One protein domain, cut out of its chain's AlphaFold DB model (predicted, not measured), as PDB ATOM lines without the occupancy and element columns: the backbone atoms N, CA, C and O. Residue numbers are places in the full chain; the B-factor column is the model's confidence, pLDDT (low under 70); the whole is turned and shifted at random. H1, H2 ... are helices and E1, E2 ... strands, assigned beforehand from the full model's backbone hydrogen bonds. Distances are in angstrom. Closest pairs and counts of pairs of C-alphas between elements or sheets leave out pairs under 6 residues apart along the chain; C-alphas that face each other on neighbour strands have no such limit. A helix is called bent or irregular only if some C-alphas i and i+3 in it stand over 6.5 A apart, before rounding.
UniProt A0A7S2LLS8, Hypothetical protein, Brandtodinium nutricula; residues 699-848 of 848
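AT A GLANCE: This is residues 699 to 848 of the 848 residues of the protein "Hypothetical protein" of Brandtodinium nutricula (UniProt A0A7S2LLS8). One long helix, H6, makes the longest axis; H2 crosses it on one side, and H5 meets it with its last residues on the other side. H5 and H4 make a corner, and the small strand hairpin of E1 and E2 sits in that corner, while residues 720 to 747, with no named element, loop out past the first end of H6 and come back to H2. The last residues, 843 to 848, stick out. The printed part has 150 residues with six named helices and two named strands, in the order H1, E1, E2, H2, H3, H4, H5, H6; the sheet is E1 - E2, antiparallel, and the class is mostly helix. The whole is compact, with a radius of gyration of the C-alphas of 16.6 A and spans of 50 by 39 by 27 A.

HOW THE PARTS SIT: H1, residues 699 to 702, touches no helix. After it, residues 706 to 707 form a short antiparallel pairing with residues 812 to 813. E1, residues 712 to 714, and E2, residues 717 to 719, form a hairpin with 149 degrees between their directions; N 713 and O 717 are within hydrogen-bond range at 2.9 A, and N 717 and O 714 at 3.2 A. H2, residues 748 to 760, and H6, residues 819 to 847, touch and are about perpendicular at 80 degrees; their closest C-alphas, of Gly 754 and Gly 838, are 3.5 A apart, and H6 touches H2 with residues 831 to 842 alone. H3, residues 765 to 768, and H2 only just touch, only at the corner, with 3 pairs of C-alphas within 8 A, the closest being Ala 759 and Thr 765 at 6.7 A. H3 is close to H6 but not clearly touching, with the C-alphas of Leu 768 and Leu 830 at 7.8 A. H4, residues 779 to 794, comes closest to E2 at the C-alphas of Phe 790 and Asn 718, 7.3 A apart. H4 and H5, residues 797 to 807, only just touch, only at the corner, with 3 pairs of C-alphas within 8 A, the closest being Leu 793 and Gln 800 at 5.6 A. The closest C-alphas of H5 and E1, of Val 804 and Asp 714, are 6.5 A apart. H5 and H6 touch and are about perpendicular at 85 degrees, with the C-alphas of Ser 807 and Ile 829 closest at 5.4 A. H4 and H6 are apart. In H2 and H5 every O i to N i+4 pair is within hydrogen-bond range, against 9 of 12 in H4 and 23 of 25 in H6; H1 and H3 are too short for such a pair, and their single O i to N i+3 pair is within range in H3 but not in H1.

IN THESE COORDINATES: H1 begins at C-alpha 699, (37.846, -7.725, -47.999). E1 and E2 have three residues each. H2 is 18.7 A long from first to last C-alpha, and H3 has four residues. H4 is 21.9 A long and only just irregular, with C-alphas 780 and 783 6.9 A apart. H5 is 15.2 A long. H6, 43.2 A long, begins at C-alpha 819, (28.729, 6.841, -55.727), and ends at C-alpha 847, (0.549, -0.142, -23.696); it too is only just irregular, with C-alphas 820 and 823 6.6 A apart.

THE WHOLE: The two C-alphas farthest apart are those of Gly 727 and Asn 848, at 51.9 A. The printed part has no cut and ends at the chain's last residue, 848. The links from E2 to H2 and from H5 to H6 are long, with 28 and 11 residues. The mean pLDDT of the printed part is 82.1; the model's confidence is under 70 at residues 727 to 740, 769 to 780 and 847 to 848.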
ATOM      1  N   PRO A 699      38.520  -6.438 -48.156       95.31
ATOM      2  CA  PRO A 699      37.846  -7.725 -47.999       95.31
ATOM      3  C   PRO A 699      38.780  -8.866 -47.596       95.31
ATOM      4  O   PRO A 699      38.417  -9.673 -46.747       95.31
ATOM      5  N   THR A 700      39.994  -8.906 -48.148       94.88
ATOM      6  CA  THR A 700      40.987  -9.936 -47.811       94.88
ATOM      7  C   THR A 700      41.474  -9.814 -46.364       94.88
ATOM      8  O   THR A 700      41.573 -10.821 -45.669       94.88
ATOM      9  N   MET A 701      41.733  -8.593 -45.886       96.44
ATOM     10  CA  MET A 701      42.221  -8.329 -44.526       96.44
ATOM     11  C   MET A 701      41.152  -8.518 -43.442       96.44
ATOM     12  O   MET A 701      41.502  -8.774 -42.293       96.44
ATOM     13  N   THR A 702      39.871  -8.328 -43.776       95.94
ATOM     14  CA  THR A 702      38.792  -8.191 -42.777       95.94
ATOM     15  C   THR A 702      37.669  -9.223 -42.909       95.94
ATOM     16  O   THR A 702      36.870  -9.379 -41.991       95.94
ATOM     17  N   GLY A 703      37.547  -9.896 -44.057       95.56
ATOM     18  CA  GLY A 703      36.428 -10.785 -44.383       95.56
ATOM     19  C   GLY A 703      35.125 -10.073 -44.779       95.56
ATOM     20  O   GLY A 703      34.194 -10.727 -45.252       95.56
ATOM     21  N   PHE A 704      35.036  -8.746 -44.643       95.38
ATOM     22  CA  PHE A 704      33.849  -7.989 -45.039       95.38
ATOM     23  C   PHE A 704      33.830  -7.750 -46.550       95.38
ATOM     24  O   PHE A 704      34.774  -7.222 -47.130       95.38
ATOM     25  N   THR A 705      32.715  -8.081 -47.199       95.56
ATOM     26  CA  THR A 705      32.474  -7.781 -48.624       95.56
ATOM     27  C   THR A 705      31.505  -6.620 -48.829       95.56
ATOM     28  O   THR A 705      31.409  -6.079 -49.933       95.56
ATOM     29  N   LYS A 706      30.804  -6.211 -47.762       94.94
ATOM     30  CA  LYS A 706      29.842  -5.112 -47.772       94.94
ATOM     31  C   LYS A 706      30.060  -4.128 -46.631       94.94
ATOM     32  O   LYS A 706      30.547  -4.516 -45.575       94.94
ATOM     33  N   MET A 707      29.651  -2.878 -46.842       94.44
ATOM     34  CA  MET A 707      29.748  -1.797 -45.859       94.44
ATOM     35  C   MET A 707      28.508  -0.897 -45.826       94.44
ATOM     36  O   MET A 707      27.660  -0.921 -46.725       94.44
ATOM     37  N   GLN A 708      28.397  -0.109 -44.760       92.56
ATOM     38  CA  GLN A 708      27.372   0.919 -44.616       92.56
ATOM     39  C   GLN A 708      27.706   2.166 -45.461       92.56
ATOM     40  O   GLN A 708      28.882   2.472 -45.663       92.56
ATOM     41  N   PRO A 709      26.696   2.943 -45.908       86.75
ATOM     42  CA  PRO A 709      26.879   4.095 -46.806       86.75
ATOM     43  C   PRO A 709      27.669   5.282 -46.240       86.75
ATOM     44  O   PRO A 709      28.028   6.192 -46.985       86.75
ATOM     45  N   TYR A 710      27.972   5.249 -44.947       87.62
ATOM     46  CA  TYR A 710      28.794   6.209 -44.212       87.62
ATOM     47  C   TYR A 710      30.140   5.594 -43.769       87.62
ATOM     48  O   TYR A 710      30.760   6.052 -42.814       87.62
ATOM     49  N   GLY A 711      30.600   4.542 -44.458       90.81
ATOM     50  CA  GLY A 711      31.968   4.022 -44.359       90.81
ATOM     51  C   GLY A 711      32.237   3.021 -43.232       90.81
ATOM     52  O   GLY A 711      33.389   2.641 -43.057       90.81
ATOM     53  N   LEU A 712      31.230   2.566 -42.475       94.75
ATOM     54  CA  LEU A 712      31.424   1.537 -41.440       94.75
ATOM     55  C   LEU A 712      31.373   0.118 -42.016       94.75
ATOM     56  O   LEU A 712      30.453  -0.222 -42.763       94.75
ATOM     57  N   LEU A 713      32.329  -0.715 -41.602       95.06
ATOM     58  CA  LEU A 713      32.305  -2.167 -41.798       95.06
ATOM     59  C   LEU A 713      31.553  -2.843 -40.644       95.06
ATOM     60  O   LEU A 713      30.685  -3.681 -40.868       95.06
ATOM     61  N   ASP A 714      31.876  -2.430 -39.418       94.00
ATOM     62  CA  ASP A 714      31.312  -2.904 -38.152       94.00
ATOM     63  C   ASP A 714      31.662  -1.882 -37.042       94.00
ATOM     64  O   ASP A 714      32.298  -0.858 -37.311       94.00
ATOM     65  N   THR A 715      31.287  -2.122 -35.782       93.44
ATOM     66  CA  THR A 715      31.784  -1.305 -34.664       93.44
ATOM     67  C   THR A 715      33.309  -1.374 -34.614       93.44
ATOM     68  O   THR A 715      33.886  -2.447 -34.820       93.44
ATOM     69  N   ASN A 716      33.947  -0.228 -34.361       95.19
ATOM     70  CA  ASN A 716      35.403  -0.041 -34.365       95.19
ATOM     71  C   ASN A 716      36.134  -0.328 -35.695       95.19
ATOM     72  O   ASN A 716      37.363  -0.333 -35.713       95.19
ATOM     73  N   LEU A 717      35.419  -0.531 -36.810       96.44
ATOM     74  CA  LEU A 717      36.015  -0.798 -38.124       96.44
ATOM     75  C   LEU A 717      35.371   0.071 -39.210       96.44
ATOM     76  O   LEU A 717      34.170  -0.039 -39.475       96.44
ATOM     77  N   ASN A 718      36.162   0.889 -39.901       96.31
ATOM     78  CA  ASN A 718      35.694   1.684 -41.041       96.31
ATOM     79  C   ASN A 718      36.630   1.586 -42.248       96.31
ATOM     80  O   ASN A 718      37.818   1.296 -42.136       96.31
ATOM     81  N   TYR A 719      36.076   1.870 -43.422       94.88
ATOM     82  CA  TYR A 719      36.816   1.967 -44.669       94.88
ATOM     83  C   TYR A 719      36.510   3.298 -45.361       94.88
ATOM     84  O   TYR A 719      35.425   3.507 -45.906       94.88
ATOM     85  N   GLY A 720      37.493   4.200 -45.370       89.94
ATOM     86  CA  GLY A 720      37.448   5.480 -46.080       89.94
ATOM     87  C   GLY A 720      37.674   5.318 -47.585       89.94
ATOM     88  O   GLY A 720      38.629   5.872 -48.133       89.94
ATOM     89  N   ALA A 721      36.839   4.520 -48.251       83.88
ATOM     90  CA  ALA A 721      37.002   4.168 -49.657       83.88
ATOM     91  C   ALA A 721      36.506   5.266 -50.606       83.88
ATOM     92  O   ALA A 721      35.395   5.776 -50.468       83.88
ATOM     93  N   GLU A 722      37.273   5.555 -51.660       80.56
ATOM     94  CA  GLU A 722      36.759   6.365 -52.766       80.56
ATOM     95  C   GLU A 722      35.743   5.534 -53.584       80.56
ATOM     96  O   GLU A 722      36.084   4.441 -54.069       80.56
ATOM     97  N   PRO A 723      34.506   6.017 -53.797       80.75
ATOM     98  CA  PRO A 723      33.503   5.298 -54.588       80.75
ATOM     99  C   PRO A 723      33.884   5.231 -56.072       80.75
ATOM    100  O   PRO A 723      34.876   5.806 -56.474       80.75
ATOM    101  N   LEU A 724      33.170   4.505 -56.925       80.88
ATOM    102  CA  LEU A 724      33.238   4.511 -58.388       80.88
ATOM    103  C   LEU A 724      32.273   5.563 -58.924       80.88
ATOM    104  O   LEU A 724      31.226   5.816 -58.328       80.88
ATOM    105  N   LEU A 725      32.614   6.151 -60.068       77.44
ATOM    106  CA  LEU A 725      31.738   7.099 -60.748       77.44
ATOM    107  C   LEU A 725      30.947   6.380 -61.843       77.44
ATOM    108  O   LEU A 725      31.528   5.783 -62.754       77.44
ATOM    109  N   ASP A 726      29.629   6.522 -61.824       73.88
ATOM    110  CA  ASP A 726      28.706   6.011 -62.849       73.88
ATOM    111  C   ASP A 726      28.092   7.150 -63.685       73.88
ATOM    112  O   ASP A 726      28.356   8.326 -63.428       73.88
ATOM    113  N   GLY A 727      27.371   6.805 -64.754       63.88
ATOM    114  CA  GLY A 727      26.790   7.777 -65.685       63.88
ATOM    115  C   GLY A 727      25.608   8.579 -65.130       63.88
ATOM    116  O   GLY A 727      25.271   9.594 -65.732       63.88
ATOM    117  N   GLY A 728      25.021   8.155 -64.001       58.81
ATOM    118  CA  GLY A 728      23.859   8.793 -63.367       58.81
ATOM    119  C   GLY A 728      24.198  10.018 -62.508       58.81
ATOM    120  O   GLY A 728      23.309  10.648 -61.945       58.81
ATOM    121  N   GLN A 729      25.479  10.361 -62.377       61.25
ATOM    122  CA  GLN A 729      25.949  11.485 -61.563       61.25
ATOM    123  C   GLN A 729      25.850  12.832 -62.295       61.25
ATOM    124  O   GLN A 729      25.768  12.877 -63.520       61.25
ATOM    125  N   PHE A 730      25.920  13.930 -61.530       57.34
ATOM    126  CA  PHE A 730      25.947  15.315 -62.029       57.34
ATOM    127  C   PHE A 730      24.700  15.727 -62.829       57.34
ATOM    128  O   PHE A 730      24.806  16.322 -63.899       57.34
ATOM    129  N   SER A 731      23.508  15.413 -62.312       50.34
ATOM    130  CA  SER A 731      22.234  15.847 -62.911       50.34
ATOM    131  C   SER A 731      21.989  15.314 -64.333       50.34
ATOM    132  O   SER A 731      21.301  15.961 -65.124       50.34
ATOM    133  N   SER A 732      22.552  14.145 -64.679       52.72
ATOM    134  CA  SER A 732      22.330  13.507 -65.985       52.72
ATOM    135  C   SER A 732      20.831  13.308 -66.276       52.72
ATOM    136  O   SER A 732      20.046  13.023 -65.372       52.72
ATOM    137  N   ALA A 733      20.422  13.437 -67.544       44.44
ATOM    138  CA  ALA A 733      19.013  13.340 -67.947       44.44
ATOM    139  C   ALA A 733      18.420  11.938 -67.725       44.44
ATOM    140  O   ALA A 733      17.205  11.786 -67.583       44.44
ATOM    141  N   LYS A 734      19.278  10.915 -67.678       49.59
ATOM    142  CA  LYS A 734      18.940   9.576 -67.207       49.59
ATOM    143  C   LYS A 734      19.517   9.379 -65.816       49.59
ATOM    144  O   LYS A 734      20.618   8.848 -65.679       49.59
ATOM    145  N   ASP A 735      18.738   9.736 -64.802       51.31
ATOM    146  CA  ASP A 735      18.991   9.406 -63.398       51.31
ATOM    147  C   ASP A 735      18.874   7.877 -63.200       51.31
ATOM    148  O   ASP A 735      17.897   7.317 -62.706       51.31
ATOM    149  N   SER A 736      19.834   7.159 -63.778       46.44
ATOM    150  CA  SER A 736      19.751   5.742 -64.113       46.44
ATOM    151  C   SER A 736      20.748   4.953 -63.289       46.44
ATOM    152  O   SER A 736      21.697   4.350 -63.776       46.44
ATOM    153  N   THR A 737      20.447   4.875 -62.004       50.84
ATOM    154  CA  THR A 737      20.634   3.614 -61.295       50.84
ATOM    155  C   THR A 737      19.321   3.318 -60.595       50.84
ATOM    156  O   THR A 737      19.086   3.765 -59.477       50.84
ATOM    157  N   ALA A 738      18.400   2.633 -61.273       49.09
ATOM    158  CA  ALA A 738      17.216   2.072 -60.629       49.09
ATOM    159  C   ALA A 738      17.681   0.980 -59.649       49.09
ATOM    160  O   ALA A 738      17.638  -0.208 -59.941       49.09
ATOM    161  N   VAL A 739      18.252   1.398 -58.520       59.41
ATOM    162  CA  VAL A 739      18.469   0.538 -57.370       59.41
ATOM    163  C   VAL A 739      17.122   0.476 -56.690       59.41
ATOM    164  O   VAL A 739      16.686   1.455 -56.085       59.41
ATOM    165  N   GLU A 740      16.448  -0.652 -56.851       67.19
ATOM    166  CA  GLU A 740      15.276  -0.957 -56.050       67.19
ATOM    167  C   GLU A 740      15.730  -1.027 -54.589       67.19
ATOM    168  O   GLU A 740      16.593  -1.830 -54.219       67.19
ATOM    169  N   LEU A 741      15.249  -0.084 -53.781       76.94
ATOM    170  CA  LEU A 741      15.547  -0.055 -52.359       76.94
ATOM    171  C   LEU A 741      14.626  -1.050 -51.662       76.94
ATOM    172  O   LEU A 741      13.405  -0.922 -51.724       76.94
ATOM    173  N   ASP A 742      15.218  -2.017 -50.970       80.06
ATOM    174  CA  ASP A 742      14.475  -2.937 -50.120       80.06
ATOM    175  C   ASP A 742      14.181  -2.284 -48.762       80.06
ATOM    176  O   ASP A 742      14.990  -2.317 -47.821       80.06
ATOM    177  N   PHE A 743      13.006  -1.663 -48.685       80.00
ATOM    178  CA  PHE A 743      12.451  -1.115 -47.451       80.00
ATOM    179  C   PHE A 743      11.927  -2.204 -46.497       80.00
ATOM    180  O   PHE A 743      11.615  -1.886 -45.352       80.00
ATOM    181  N   GLY A 744      11.863  -3.475 -46.913       81.19
ATOM    182  CA  GLY A 744      11.262  -4.561 -46.139       81.19
ATOM    183  C   GLY A 744       9.800  -4.279 -45.766       81.19
ATOM    184  O   GLY A 744       9.071  -3.627 -46.510       81.19
ATOM    185  N   ASP A 745       9.386  -4.717 -44.574       82.38
ATOM    186  CA  ASP A 745       8.016  -4.557 -44.053       82.38
ATOM    187  C   ASP A 745       7.767  -3.194 -43.360       82.38
ATOM    188  O   ASP A 745       7.074  -3.117 -42.337       82.38
ATOM    189  N   ILE A 746       8.382  -2.109 -43.846       88.56
ATOM    190  CA  ILE A 746       8.144  -0.758 -43.310       88.56
ATOM    191  C   ILE A 746       6.798  -0.237 -43.820       88.56
ATOM    192  O   ILE A 746       6.585  -0.123 -45.026       88.56
ATOM    193  N   THR A 747       5.896   0.128 -42.907       91.50
ATOM    194  CA  THR A 747       4.605   0.738 -43.270       91.50
ATOM    195  C   THR A 747       4.684   2.272 -43.260       91.50
ATOM    196  O   THR A 747       5.456   2.834 -42.478       91.50
ATOM    197  N   PRO A 748       3.866   2.981 -44.068       90.75
ATOM    198  CA  PRO A 748       3.779   4.445 -44.015       90.75
ATOM    199  C   PRO A 748       3.472   4.972 -42.608       90.75
ATOM    200  O   PRO A 748       4.115   5.906 -42.143       90.75
ATOM    201  N   GLU A 749       2.573   4.296 -41.889       92.81
ATOM    202  CA  GLU A 749       2.216   4.630 -40.507       92.81
ATOM    203  C   GLU A 749       3.424   4.552 -39.557       92.81
ATOM    204  O   GLU A 749       3.626   5.448 -38.741       92.81
ATOM    205  N   GLN A 750       4.272   3.522 -39.683       92.12
ATOM    206  CA  GLN A 750       5.499   3.414 -38.882       92.12
ATOM    207  C   GLN A 750       6.454   4.573 -39.162       92.12
ATOM    208  O   GLN A 750       7.087   5.082 -38.241       92.12
ATOM    209  N   TYR A 751       6.576   4.992 -40.420       91.88
ATOM    210  CA  TYR A 751       7.424   6.123 -40.773       91.88
ATOM    211  C   TYR A 751       6.876   7.440 -40.204       91.88
ATOM    212  O   TYR A 751       7.605   8.158 -39.525       91.88
ATOM    213  N   GLU A 752       5.586   7.725 -40.404       92.88
ATOM    214  CA  GLU A 752       4.919   8.935 -39.894       92.88
ATOM    215  C   GLU A 752       5.021   9.037 -38.367       92.88
ATOM    216  O   GLU A 752       5.484  10.051 -37.837       92.88
ATOM    217  N   LYS A 753       4.712   7.946 -37.654       91.81
ATOM    218  CA  LYS A 753       4.876   7.855 -36.195       91.81
ATOM    219  C   LYS A 753       6.327   8.030 -35.758       91.81
ATOM    220  O   LYS A 753       6.590   8.593 -34.695       91.81
ATOM    221  N   GLY A 754       7.276   7.572 -36.567       92.12
ATOM    222  CA  GLY A 754       8.701   7.797 -36.352       92.12
ATOM    223  C   GLY A 754       9.075   9.273 -36.421       92.12
ATOM    224  O   GLY A 754       9.756   9.768 -35.525       92.12
ATOM    225  N   VAL A 755       8.591   9.997 -37.433       92.06
ATOM    226  CA  VAL A 755       8.832  11.443 -37.584       92.06
ATOM    227  C   VAL A 755       8.231  12.231 -36.413       92.06
ATOM    228  O   VAL A 755       8.893  13.118 -35.872       92.06
ATOM    229  N   GLU A 756       7.023  11.878 -35.962       91.19
ATOM    230  CA  GLU A 756       6.425  12.455 -34.746       91.19
ATOM    231  C   GLU A 756       7.305  12.208 -33.513       91.19
ATOM    232  O   GLU A 756       7.594  13.133 -32.753       91.19
ATOM    233  N   ALA A 757       7.760  10.964 -33.318       90.25
ATOM    234  CA  ALA A 757       8.630  10.605 -32.202       90.25
ATOM    235  C   ALA A 757       9.963  11.362 -32.240       90.25
ATOM    236  O   ALA A 757      10.423  11.813 -31.194       90.25
ATOM    237  N   MET A 758      10.570  11.545 -33.420       91.44
ATOM    238  CA  MET A 758      11.806  12.322 -33.574       91.44
ATOM    239  C   MET A 758      11.654  13.743 -33.026       91.44
ATOM    240  O   MET A 758      12.529  14.209 -32.296       91.44
ATOM    241  N   ALA A 759      10.540  14.410 -33.343       88.12
ATOM    242  CA  ALA A 759      10.260  15.752 -32.844       88.12
ATOM    243  C   ALA A 759      10.091  15.774 -31.313       88.12
ATOM    244  O   ALA A 759      10.609  16.671 -30.649       88.12
ATOM    245  N   GLU A 760       9.430  14.766 -30.735       89.25
ATOM    246  CA  GLU A 760       9.228  14.644 -29.281       89.25
ATOM    247  C   GLU A 760      10.526  14.413 -28.498       89.25
ATOM    248  O   GLU A 760      10.649  14.880 -27.362       89.25
ATOM    249  N   VAL A 761      11.500  13.716 -29.093       88.00
ATOM    250  CA  VAL A 761      12.825  13.492 -28.487       88.00
ATOM    251  C   VAL A 761      13.858  14.561 -28.866       88.00
ATOM    252  O   VAL A 761      15.022  14.447 -28.489       88.00
ATOM    253  N   GLY A 762      13.445  15.614 -29.578       86.62
ATOM    254  CA  GLY A 762      14.294  16.762 -29.910       86.62
ATOM    255  C   GLY A 762      15.318  16.514 -31.021       86.62
ATOM    256  O   GLY A 762      16.294  17.257 -31.114       86.62
ATOM    257  N   LEU A 763      15.127  15.493 -31.862       88.25
ATOM    258  CA  LEU A 763      15.976  15.260 -33.034       88.25
ATOM    259  C   LEU A 763      15.593  16.209 -34.179       88.25
ATOM    260  O   LEU A 763      14.417  16.495 -34.413       88.25
ATOM    261  N   ASN A 764      16.594  16.692 -34.920       84.38
ATOM    262  CA  ASN A 764      16.400  17.669 -35.988       84.38
ATOM    263  C   ASN A 764      15.756  17.037 -37.235       84.38
ATOM    264  O   ASN A 764      16.430  16.456 -38.085       84.38
ATOM    265  N   THR A 765      14.442  17.201 -37.378       82.25
ATOM    266  CA  THR A 765      13.667  16.664 -38.508       82.25
ATOM    267  C   THR A 765      13.918  17.382 -39.837       82.25
ATOM    268  O   THR A 765      13.498  16.886 -40.880       82.25
ATOM    269  N   LYS A 766      14.635  18.516 -39.853       77.88
ATOM    270  CA  LYS A 766      14.991  19.213 -41.104       77.88
ATOM    271  C   LYS A 766      16.045  18.472 -41.929       77.88
ATOM    272  O   LYS A 766      16.205  18.769 -43.104       77.88
ATOM    273  N   LEU A 767      16.742  17.508 -41.330       76.38
ATOM    274  CA  LEU A 767      17.803  16.722 -41.967       76.38
ATOM    275  C   LEU A 767      17.276  15.432 -42.632       76.38
ATOM    276  O   LEU A 767      18.058  14.541 -42.955       76.38
ATOM    277  N   LEU A 768      15.951  15.308 -42.798       72.62
ATOM    278  CA  LEU A 768      15.290  14.141 -43.399       72.62
ATOM    279  C   LEU A 768      15.208  14.181 -44.935       72.62
ATOM    280  O   LEU A 768      14.810  13.194 -45.554       72.62
ATOM    281  N   GLU A 769      15.542  15.310 -45.559       63.69
ATOM    282  CA  GLU A 769      15.416  15.483 -47.009       63.69
ATOM    283  C   GLU A 769      16.541  14.736 -47.766       63.69
ATOM    284  O   GLU A 769      17.679  14.685 -47.290       63.69
ATOM    285  N   PRO A 770      16.259  14.122 -48.935       52.16
ATOM    286  CA  PRO A 770      17.281  13.444 -49.731       52.16
ATOM    287  C   PRO A 770      18.384  14.416 -50.155       52.16
ATOM    288  O   PRO A 770      18.104  15.481 -50.700       52.16
ATOM    289  N   MET A 771      19.640  14.022 -49.955       60.41
ATOM    290  CA  MET A 771      20.788  14.880 -50.242       60.41
ATOM    291  C   MET A 771      21.475  14.485 -51.548       60.41
ATOM    292  O   MET A 771      21.844  13.321 -51.743       60.41
ATOM    293  N   GLY A 772      21.687  15.466 -52.427       53.38
ATOM    294  CA  GLY A 772      22.622  15.342 -53.538       53.38
ATOM    295  C   GLY A 772      24.073  15.323 -53.049       53.38
ATOM    296  O   GLY A 772      24.391  15.821 -51.972       53.38
ATOM    297  N   ASN A 773      24.977  14.762 -53.854       55.53
ATOM    298  CA  ASN A 773      26.411  15.022 -53.717       55.53
ATOM    299  C   ASN A 773      26.807  16.089 -54.754       55.53
ATOM    300  O   ASN A 773      27.113  15.719 -55.891       55.53
ATOM    301  N   PRO A 774      26.790  17.388 -54.408       46.41
ATOM    302  CA  PRO A 774      27.082  18.458 -55.367       46.41
ATOM    303  C   PRO A 774      28.561  18.536 -55.777       46.41
ATOM    304  O   PRO A 774      28.866  19.147 -56.792       46.41
ATOM    305  N   PHE A 775      29.482  17.931 -55.015       51.38
ATOM    306  CA  PHE A 775      30.927  18.199 -55.120       51.38
ATOM    307  C   PHE A 775      31.748  17.020 -55.677       51.38
ATOM    308  O   PHE A 775      32.979  17.062 -55.694       51.38
ATOM    309  N   GLY A 776      31.095  15.941 -56.121       55.34
ATOM    310  CA  GLY A 776      31.779  14.768 -56.675       55.34
ATOM    311  C   GLY A 776      32.609  13.982 -55.643       55.34
ATOM    312  O   GLY A 776      32.263  13.910 -54.465       55.34
ATOM    313  N   SER A 777      33.681  13.314 -56.092       50.72
ATOM    314  CA  SER A 777      34.548  12.451 -55.262       50.72
ATOM    315  C   SER A 777      35.835  13.138 -54.769       50.72
ATOM    316  O   SER A 777      36.839  12.461 -54.547       50.72
ATOM    317  N   GLY A 778      35.837  14.469 -54.637       57.34
ATOM    318  CA  GLY A 778      37.016  15.255 -54.250       57.34
ATOM    319  C   GLY A 778      37.495  15.007 -52.811       57.34
ATOM    320  O   GLY A 778      36.700  14.707 -51.920       57.34
ATOM    321  N   GLN A 779      38.804  15.157 -52.573       54.78
ATOM    322  CA  GLN A 779      39.417  14.985 -51.244       54.78
ATOM    323  C   GLN A 779      38.941  16.038 -50.234       54.78
ATOM    324  O   GLN A 779      38.828  15.718 -49.057       54.78
ATOM    325  N   GLY A 780      38.579  17.245 -50.688       55.88
ATOM    326  CA  GLY A 780      37.990  18.291 -49.844       55.88
ATOM    327  C   GLY A 780      36.524  18.042 -49.454       55.88
ATOM    328  O   GLY A 780      35.970  18.795 -48.658       55.88
ATOM    329  N   GLY A 781      35.880  17.003 -50.000       70.19
ATOM    330  CA  GLY A 781      34.478  16.666 -49.743       70.19
ATOM    331  C   GLY A 781      34.324  15.401 -48.881       70.19
ATOM    332  O   GLY A 781      34.537  15.476 -47.668       70.19
ATOM    333  N   PRO A 782      33.950  14.237 -49.459       72.00
ATOM    334  CA  PRO A 782      33.577  13.058 -48.677       72.00
ATOM    335  C   PRO A 782      34.607  12.487 -47.719       72.00
ATOM    336  O   PRO A 782      34.254  12.035 -46.633       72.00
ATOM    337  N   VAL A 783      35.883  12.535 -48.089       79.69
ATOM    338  CA  VAL A 783      36.954  11.966 -47.263       79.69
ATOM    339  C   VAL A 783      37.046  12.678 -45.910       79.69
ATOM    340  O   VAL A 783      37.195  12.021 -44.884       79.69
ATOM    341  N   VAL A 784      36.899  14.007 -45.892       84.50
ATOM    342  CA  VAL A 784      37.036  14.810 -44.670       84.50
ATOM    343  C   VAL A 784      35.861  14.600 -43.720       84.50
ATOM    344  O   VAL A 784      36.082  14.335 -42.537       84.50
ATOM    345  N   TYR A 785      34.612  14.698 -44.196       86.44
ATOM    346  CA  TYR A 785      33.469  14.551 -43.288       86.44
ATOM    347  C   TYR A 785      33.335  13.113 -42.773       86.44
ATOM    348  O   TYR A 785      32.982  12.931 -41.611       86.44
ATOM    349  N   LEU A 786      33.674  12.097 -43.581       89.44
ATOM    350  CA  LEU A 786      33.687  10.702 -43.128       89.44
ATOM    351  C   LEU A 786      34.773  10.466 -42.072       89.44
ATOM    352  O   LEU A 786      34.520   9.770 -41.091       89.44
ATOM    353  N   ALA A 787      35.948  11.087 -42.222       92.06
ATOM    354  CA  ALA A 787      37.005  10.989 -41.222       92.06
ATOM    355  C   ALA A 787      36.611  11.640 -39.888       92.06
ATOM    356  O   ALA A 787      36.817  11.052 -38.820       92.06
ATOM    357  N   LYS A 788      35.973  12.818 -39.944       93.31
ATOM    358  CA  LYS A 788      35.376  13.482 -38.773       93.31
ATOM    359  C   LYS A 788      34.275  12.628 -38.144       93.31
ATOM    360  O   LYS A 788      34.239  12.495 -36.926       93.31
ATOM    361  N   PHE A 789      33.411  12.019 -38.957       95.25
ATOM    362  CA  PHE A 789      32.315  11.186 -38.470       95.25
ATOM    363  C   PHE A 789      32.824   9.932 -37.757       95.25
ATOM    364  O   PHE A 789      32.379   9.637 -36.651       95.25
ATOM    365  N   PHE A 790      33.807   9.228 -38.326       96.56
ATOM    366  CA  PHE A 790      34.399   8.073 -37.652       96.56
ATOM    367  C   PHE A 790      35.102   8.465 -36.347       96.56
ATOM    368  O   PHE A 790      34.918   7.799 -35.332       96.56
ATOM    369  N   THR A 791      35.829   9.587 -36.341       96.81
ATOM    370  CA  THR A 791      36.444  10.143 -35.121       96.81
ATOM    371  C   THR A 791      35.388  10.471 -34.060       96.81
ATOM    372  O   THR A 791      35.566  10.165 -32.884       96.81
ATOM    373  N   TRP A 792      34.246  11.039 -34.462       97.31
ATOM    374  CA  TRP A 792      33.121  11.278 -33.559       97.31
ATOM    375  C   TRP A 792      32.573   9.967 -32.982       97.31
ATOM    376  O   TRP A 792      32.390   9.880 -31.770       97.31
ATOM    377  N   LEU A 793      32.391   8.931 -33.807       96.56
ATOM    378  CA  LEU A 793      31.914   7.616 -33.362       96.56
ATOM    379  C   LEU A 793      32.854   6.945 -32.353       96.56
ATOM    380  O   LEU A 793      32.366   6.279 -31.444       96.56
ATOM    381  N   GLN A 794      34.173   7.137 -32.466       95.12
ATOM    382  CA  GLN A 794      35.132   6.622 -31.475       95.12
ATOM    383  C   GLN A 794      34.897   7.209 -30.076       95.12
ATOM    384  O   GLN A 794      35.054   6.513 -29.077       95.12
ATOM    385  N   ASN A 795      34.433   8.456 -30.000       95.06
ATOM    386  CA  ASN A 795      34.072   9.110 -28.741       95.06
ATOM    387  C   ASN A 795      32.621   8.826 -28.298       95.06
ATOM    388  O   ASN A 795      32.218   9.263 -27.222       95.06
ATOM    389  N   HIS A 796      31.839   8.107 -29.112       96.00
ATOM    390  CA  HIS A 796      30.415   7.816 -28.897       96.00
ATOM    391  C   HIS A 796      30.113   6.325 -29.173       96.00
ATOM    392  O   HIS A 796      29.373   5.984 -30.105       96.00
ATOM    393  N   PRO A 797      30.700   5.397 -28.389       93.62
ATOM    394  CA  PRO A 797      30.629   3.960 -28.666       93.62
ATOM    395  C   PRO A 797      29.209   3.386 -28.553       93.62
ATOM    396  O   PRO A 797      28.876   2.422 -29.246       93.62
ATOM    397  N   GLU A 798      28.348   3.971 -27.715       94.19
ATOM    398  CA  GLU A 798      26.949   3.546 -27.599       94.19
ATOM    399  C   GLU A 798      26.145   3.906 -28.853       94.19
ATOM    400  O   GLU A 798      25.400   3.071 -29.368       94.19
ATOM    401  N   GLU A 799      26.328   5.119 -29.378       95.50
ATOM    402  CA  GLU A 799      25.770   5.553 -30.655       95.50
ATOM    403  C   GLU A 799      26.285   4.712 -31.820       95.50
ATOM    404  O   GLU A 799      25.488   4.305 -32.664       95.50
ATOM    405  N   GLN A 800      27.581   4.388 -31.858       94.81
ATOM    406  CA  GLN A 800      28.138   3.531 -32.904       94.81
ATOM    407  C   GLN A 800      27.543   2.119 -32.859       94.81
ATOM    408  O   GLN A 800      27.112   1.598 -33.891       94.81
ATOM    409  N   LYS A 801      27.490   1.505 -31.672       93.31
ATOM    410  CA  LYS A 801      26.910   0.168 -31.489       93.31
ATOM    411  C   LYS A 801      25.446   0.142 -31.909       93.31
ATOM    412  O   LYS A 801      25.047  -0.737 -32.671       93.31
ATOM    413  N   ALA A 802      24.674   1.129 -31.467       94.00
ATOM    414  CA  ALA A 802      23.282   1.263 -31.857       94.00
ATOM    415  C   ALA A 802      23.128   1.478 -33.371       94.00
ATOM    416  O   ALA A 802      22.264   0.874 -34.001       94.00
ATOM    417  N   LEU A 803      23.973   2.305 -33.988       94.50
ATOM    418  CA  LEU A 803      23.917   2.543 -35.426       94.50
ATOM    419  C   LEU A 803      24.125   1.246 -36.219       94.50
ATOM    420  O   LEU A 803      23.350   0.976 -37.136       94.50
ATOM    421  N   VAL A 804      25.114   0.427 -35.853       91.88
ATOM    422  CA  VAL A 804      25.362  -0.874 -36.502       91.88
ATOM    423  C   VAL A 804      24.193  -1.839 -36.284       91.88
ATOM    424  O   VAL A 804      23.751  -2.480 -37.236       91.88
ATOM    425  N   GLU A 805      23.652  -1.900 -35.065       89.62
ATOM    426  CA  GLU A 805      22.525  -2.772 -34.716       89.62
ATOM    427  C   GLU A 805      21.257  -2.439 -35.521       89.62
ATOM    428  O   GLU A 805      20.612  -3.334 -36.070       89.62
ATOM    429  N   PHE A 806      20.910  -1.154 -35.636       90.06
ATOM    430  CA  PHE A 806      19.623  -0.723 -36.195       90.06
ATOM    431  C   PHE A 806      19.659  -0.332 -37.679       90.06
ATOM    432  O   PHE A 806      18.601  -0.211 -38.297       90.06
ATOM    433  N   SER A 807      20.839  -0.190 -38.294       88.94
ATOM    434  CA  SER A 807      20.951   0.048 -39.747       88.94
ATOM    435  C   SER A 807      20.550  -1.178 -40.584       88.94
ATOM    436  O   SER A 807      20.185  -1.067 -41.761       88.94
ATOM    437  N   GLY A 808      20.574  -2.367 -39.978       87.69
ATOM    438  CA  GLY A 808      20.367  -3.628 -40.680       87.69
ATOM    439  C   GLY A 808      21.544  -3.981 -41.603       87.69
ATOM    440  O   GLY A 808      22.621  -3.387 -41.499       87.69
ATOM    441  N   PRO A 809      21.363  -4.957 -42.514       89.75
ATOM    442  CA  PRO A 809      22.447  -5.451 -43.357       89.75
ATOM    443  C   PRO A 809      23.068  -4.351 -44.222       89.75
ATOM    444  O   PRO A 809      22.350  -3.594 -44.880       89.75
ATOM    445  N   ALA A 810      24.402  -4.321 -44.251       92.62
ATOM    446  CA  ALA A 810      25.187  -3.423 -45.088       92.62
ATOM    447  C   ALA A 810      24.806  -3.584 -46.576       92.62
ATOM    448  O   ALA A 810      24.915  -4.693 -47.116       92.62
ATOM    449  N   PRO A 811      24.351  -2.515 -47.260       89.88
ATOM    450  CA  PRO A 811      23.842  -2.634 -48.622       89.88
ATOM    451  C   PRO A 811      24.921  -2.471 -49.703       89.88
ATOM    452  O   PRO A 811      24.701  -2.909 -50.831       89.88
ATOM    453  N   GLN A 812      26.072  -1.863 -49.393       89.31
ATOM    454  CA  GLN A 812      27.074  -1.495 -50.398       89.31
ATOM    455  C   GLN A 812      28.158  -2.546 -50.552       89.31
ATOM    456  O   GLN A 812      28.759  -2.940 -49.563       89.31
ATOM    457  N   ASP A 813      28.466  -2.932 -51.787       92.38
ATOM    458  CA  ASP A 813      29.670  -3.701 -52.103       92.38
ATOM    459  C   ASP A 813      30.923  -2.836 -51.876       92.38
ATOM    460  O   ASP A 813      30.992  -1.694 -52.336       92.38
ATOM    461  N   ILE A 814      31.911  -3.377 -51.161       91.75
ATOM    462  CA  ILE A 814      33.145  -2.657 -50.818       91.75
ATOM    463  C   ILE A 814      34.043  -2.426 -52.041       91.75
ATOM    464  O   ILE A 814      34.738  -1.414 -52.109       91.75
ATOM    465  N   VAL A 815      34.047  -3.337 -53.015       91.06
ATOM    466  CA  VAL A 815      34.882  -3.268 -54.225       91.06
ATOM    467  C   VAL A 815      34.149  -2.525 -55.343       91.06
ATOM    468  O   VAL A 815      34.726  -1.645 -55.987       91.06
ATOM    469  N   ASN A 816      32.864  -2.814 -55.543       89.44
ATOM    470  CA  ASN A 816      31.971  -2.191 -56.525       89.44
ATOM    471  C   ASN A 816      31.136  -1.062 -55.903       89.44
ATOM    472  O   ASN A 816      29.935  -0.948 -56.139       89.44
ATOM    473  N   LEU A 817      31.784  -0.224 -55.101       85.75
ATOM    474  CA  LEU A 817      31.154   0.878 -54.387       85.75
ATOM    475  C   LEU A 817      30.753   2.005 -55.347       85.75
ATOM    476  O   LEU A 817      31.599   2.827 -55.661       85.75
ATOM    477  N   TRP A 818      29.512   2.101 -55.826       83.31
ATOM    478  CA  TRP A 818      29.098   3.166 -56.762       83.31
ATOM    479  C   TRP A 818      28.593   4.423 -56.049       83.31
ATOM    480  O   TRP A 818      27.716   4.355 -55.189       83.31
ATOM    481  N   SER A 819      29.089   5.604 -56.434       78.00
ATOM    482  CA  SER A 819      28.729   6.841 -55.727       78.00
ATOM    483  C   SER A 819      27.279   7.283 -55.936       78.00
ATOM    484  O   SER A 819      26.743   7.900 -55.018       78.00
ATOM    485  N   SER A 820      26.609   6.950 -57.052       74.62
ATOM    486  CA  SER A 820      25.166   7.253 -57.206       74.62
ATOM    487  C   SER A 820      24.280   6.492 -56.216       74.62
ATOM    488  O   SER A 820      23.150   6.897 -55.947       74.62
ATOM    489  N   GLN A 821      24.782   5.391 -55.653       78.94
ATOM    490  CA  GLN A 821      24.027   4.558 -54.723       78.94
ATOM    491  C   GLN A 821      24.158   5.038 -53.274       78.94
ATOM    492  O   GLN A 821      23.301   4.724 -52.453       78.94
ATOM    493  N   ILE A 822      25.193   5.825 -52.945       79.50
ATOM    494  CA  ILE A 822      25.463   6.290 -51.575       79.50
ATOM    495  C   ILE A 822      24.274   7.068 -51.009       79.50
ATOM    496  O   ILE A 822      23.787   6.725 -49.935       79.50
ATOM    497  N   GLY A 823      23.765   8.066 -51.740       76.94
ATOM    498  CA  GLY A 823      22.618   8.866 -51.294       76.94
ATOM    499  C   GLY A 823      21.357   8.021 -51.083       76.94
ATOM    500  O   GLY A 823      20.702   8.129 -50.048       76.94
ATOM    501  N   LYS A 824      21.068   7.104 -52.017       77.88
ATOM    502  CA  LYS A 824      19.911   6.193 -51.944       77.88
ATOM    503  C   LYS A 824      20.001   5.251 -50.743       77.88
ATOM    504  O   LYS A 824      19.018   5.065 -50.032       77.88
ATOM    505  N   TYR A 825      21.179   4.690 -50.479       85.38
ATOM    506  CA  TYR A 825      21.385   3.828 -49.321       85.38
ATOM    507  C   TYR A 825      21.393   4.602 -48.002       85.38
ATOM    508  O   TYR A 825      20.830   4.105 -47.034       85.38
ATOM    509  N   ASN A 826      21.931   5.824 -47.952       83.94
ATOM    510  CA  ASN A 826      21.780   6.690 -46.776       83.94
ATOM    511  C   ASN A 826      20.299   6.950 -46.470       83.94
ATOM    512  O   ASN A 826      19.880   6.805 -45.323       83.94
ATOM    513  N   HIS A 827      19.495   7.247 -47.496       81.50
ATOM    514  CA  HIS A 827      18.050   7.408 -47.343       81.50
ATOM    515  C   HIS A 827      17.375   6.123 -46.838       81.50
ATOM    516  O   HIS A 827      16.562   6.181 -45.921       81.50
ATOM    517  N   LEU A 828      17.750   4.953 -47.365       86.25
ATOM    518  CA  LEU A 828      17.241   3.667 -46.881       86.25
ATOM    519  C   LEU A 828      17.528   3.449 -45.386       86.25
ATOM    520  O   LEU A 828      16.622   3.074 -44.641       86.25
ATOM    521  N   ILE A 829      18.770   3.678 -44.944       89.50
ATOM    522  CA  ILE A 829      19.144   3.520 -43.531       89.50
ATOM    523  C   ILE A 829      18.357   4.495 -42.656       89.50
ATOM    524  O   ILE A 829      17.786   4.088 -41.646       89.50
ATOM    525  N   LEU A 830      18.261   5.760 -43.067       89.38
ATOM    526  CA  LEU A 830      17.490   6.766 -42.346       89.38
ATOM    527  C   LEU A 830      16.017   6.352 -42.200       89.38
ATOM    528  O   LEU A 830      15.485   6.354 -41.091       89.38
ATOM    529  N   THR A 831      15.383   5.897 -43.282       89.44
ATOM    530  CA  THR A 831      13.993   5.415 -43.274       89.44
ATOM    531  C   THR A 831      13.798   4.213 -42.346       89.44
ATOM    532  O   THR A 831      12.817   4.172 -41.601       89.44
ATOM    533  N   ARG A 832      14.743   3.262 -42.319       90.31
ATOM    534  CA  ARG A 832      14.718   2.121 -41.382       90.31
ATOM    535  C   ARG A 832      14.752   2.576 -39.927       90.31
ATOM    536  O   ARG A 832      13.959   2.090 -39.121       90.31
ATOM    537  N   LEU A 833      15.636   3.516 -39.601       91.88
ATOM    538  CA  LEU A 833      15.783   4.045 -38.247       91.88
ATOM    539  C   LEU A 833      14.535   4.818 -37.792       91.88
ATOM    540  O   LEU A 833      14.070   4.631 -36.667       91.88
ATOM    541  N   ILE A 834      13.945   5.624 -38.676       92.38
ATOM    542  CA  ILE A 834      12.696   6.354 -38.407       92.38
ATOM    543  C   ILE A 834      11.551   5.376 -38.155       92.38
ATOM    544  O   ILE A 834      10.861   5.477 -37.142       92.38
ATOM    545  N   ALA A 835      11.379   4.382 -39.027       91.19
ATOM    546  CA  ALA A 835      10.338   3.373 -38.864       91.19
ATOM    547  C   ALA A 835      10.531   2.536 -37.589       91.19
ATOM    548  O   ALA A 835       9.555   2.196 -36.914       91.19
ATOM    549  N   ALA A 836      11.777   2.220 -37.219       90.50
ATOM    550  CA  ALA A 836      12.085   1.555 -35.955       90.50
ATOM    551  C   ALA A 836      11.639   2.401 -34.754       90.50
ATOM    552  O   ALA A 836      11.031   1.865 -33.828       90.50
ATOM    553  N   LEU A 837      11.854   3.720 -34.795       91.12
ATOM    554  CA  LEU A 837      11.383   4.631 -33.752       91.12
ATOM    555  C   LEU A 837       9.849   4.702 -33.711       91.12
ATOM    556  O   LEU A 837       9.256   4.667 -32.632       91.12
ATOM    557  N   GLY A 838       9.193   4.718 -34.870       91.62
ATOM    558  CA  GLY A 838       7.734   4.697 -34.954       91.62
ATOM    559  C   GLY A 838       7.122   3.434 -34.357       91.62
ATOM    560  O   GLY A 838       6.168   3.525 -33.588       91.62
ATOM    561  N   LYS A 839       7.722   2.258 -34.593       89.44
ATOM    562  CA  LYS A 839       7.303   1.000 -33.942       89.44
ATOM    563  C   LYS A 839       7.349   1.102 -32.415       89.44
ATOM    564  O   LYS A 839       6.475   0.561 -31.741       89.44
ATOM    565  N   LEU A 840       8.353   1.783 -31.864       87.31
ATOM    566  CA  LEU A 840       8.483   1.996 -30.420       87.31
ATOM    567  C   LEU A 840       7.406   2.945 -29.895       87.31
ATOM    568  O   LEU A 840       6.769   2.642 -28.884       87.31
ATOM    569  N   LYS A 841       7.137   4.035 -30.621       87.31
ATOM    570  CA  LYS A 841       6.042   4.960 -30.306       87.31
ATOM    571  C   LYS A 841       4.694   4.239 -30.297       87.31
ATOM    572  O   LYS A 841       4.005   4.271 -29.282       87.31
ATOM    573  N   MET A 842       4.368   3.502 -31.359       88.31
ATOM    574  CA  MET A 842       3.115   2.742 -31.475       88.31
ATOM    575  C   MET A 842       2.949   1.712 -30.345       88.31
ATOM    576  O   MET A 842       1.856   1.551 -29.805       88.31
ATOM    577  N   ARG A 843       4.032   1.033 -29.937       84.25
ATOM    578  CA  ARG A 843       4.021   0.128 -28.771       84.25
ATOM    579  C   ARG A 843       3.743   0.867 -27.463       84.25
ATOM    580  O   ARG A 843       3.008   0.354 -26.631       84.25
ATOM    581  N   SER A 844       4.305   2.060 -27.279       78.62
ATOM    582  CA  SER A 844       4.037   2.875 -26.087       78.62
ATOM    583  C   SER A 844       2.601   3.415 -26.047       78.62
ATOM    584  O   SER A 844       2.020   3.516 -24.974       78.62
ATOM    585  N   GLU A 845       2.015   3.711 -27.211       79.75
ATOM    586  CA  GLU A 845       0.628   4.176 -27.350       79.75
ATOM    587  C   GLU A 845      -0.398   3.049 -27.152       79.75
ATOM    588  O   GLU A 845      -1.524   3.327 -26.769       79.75
ATOM    589  N   THR A 846      -0.018   1.790 -27.402       75.50
ATOM    590  CA  THR A 846      -0.882   0.608 -27.198       75.50
ATOM    591  C   THR A 846      -0.742  -0.028 -25.813       75.50
ATOM    592  O   THR A 846      -1.578  -0.845 -25.433       75.50
ATOM    593  N   ALA A 847       0.317   0.310 -25.070       62.84
ATOM    594  CA  ALA A 847       0.549  -0.142 -23.696       62.84
ATOM    595  C   ALA A 847      -0.053   0.794 -22.626       62.84
ATOM    596  O   ALA A 847      -0.171   0.381 -21.471       62.84
ATOM    597  N   ASN A 848      -0.414   2.024 -23.012       48.50
ATOM    598  CA  ASN A 848      -1.199   2.987 -22.228       48.50
ATOM    599  C   ASN A 848      -2.678   2.901 -22.609       48.50
ATOM    600  O   ASN A 848      -3.515   3.215 -21.732       48.50
TER     601      ASN A 848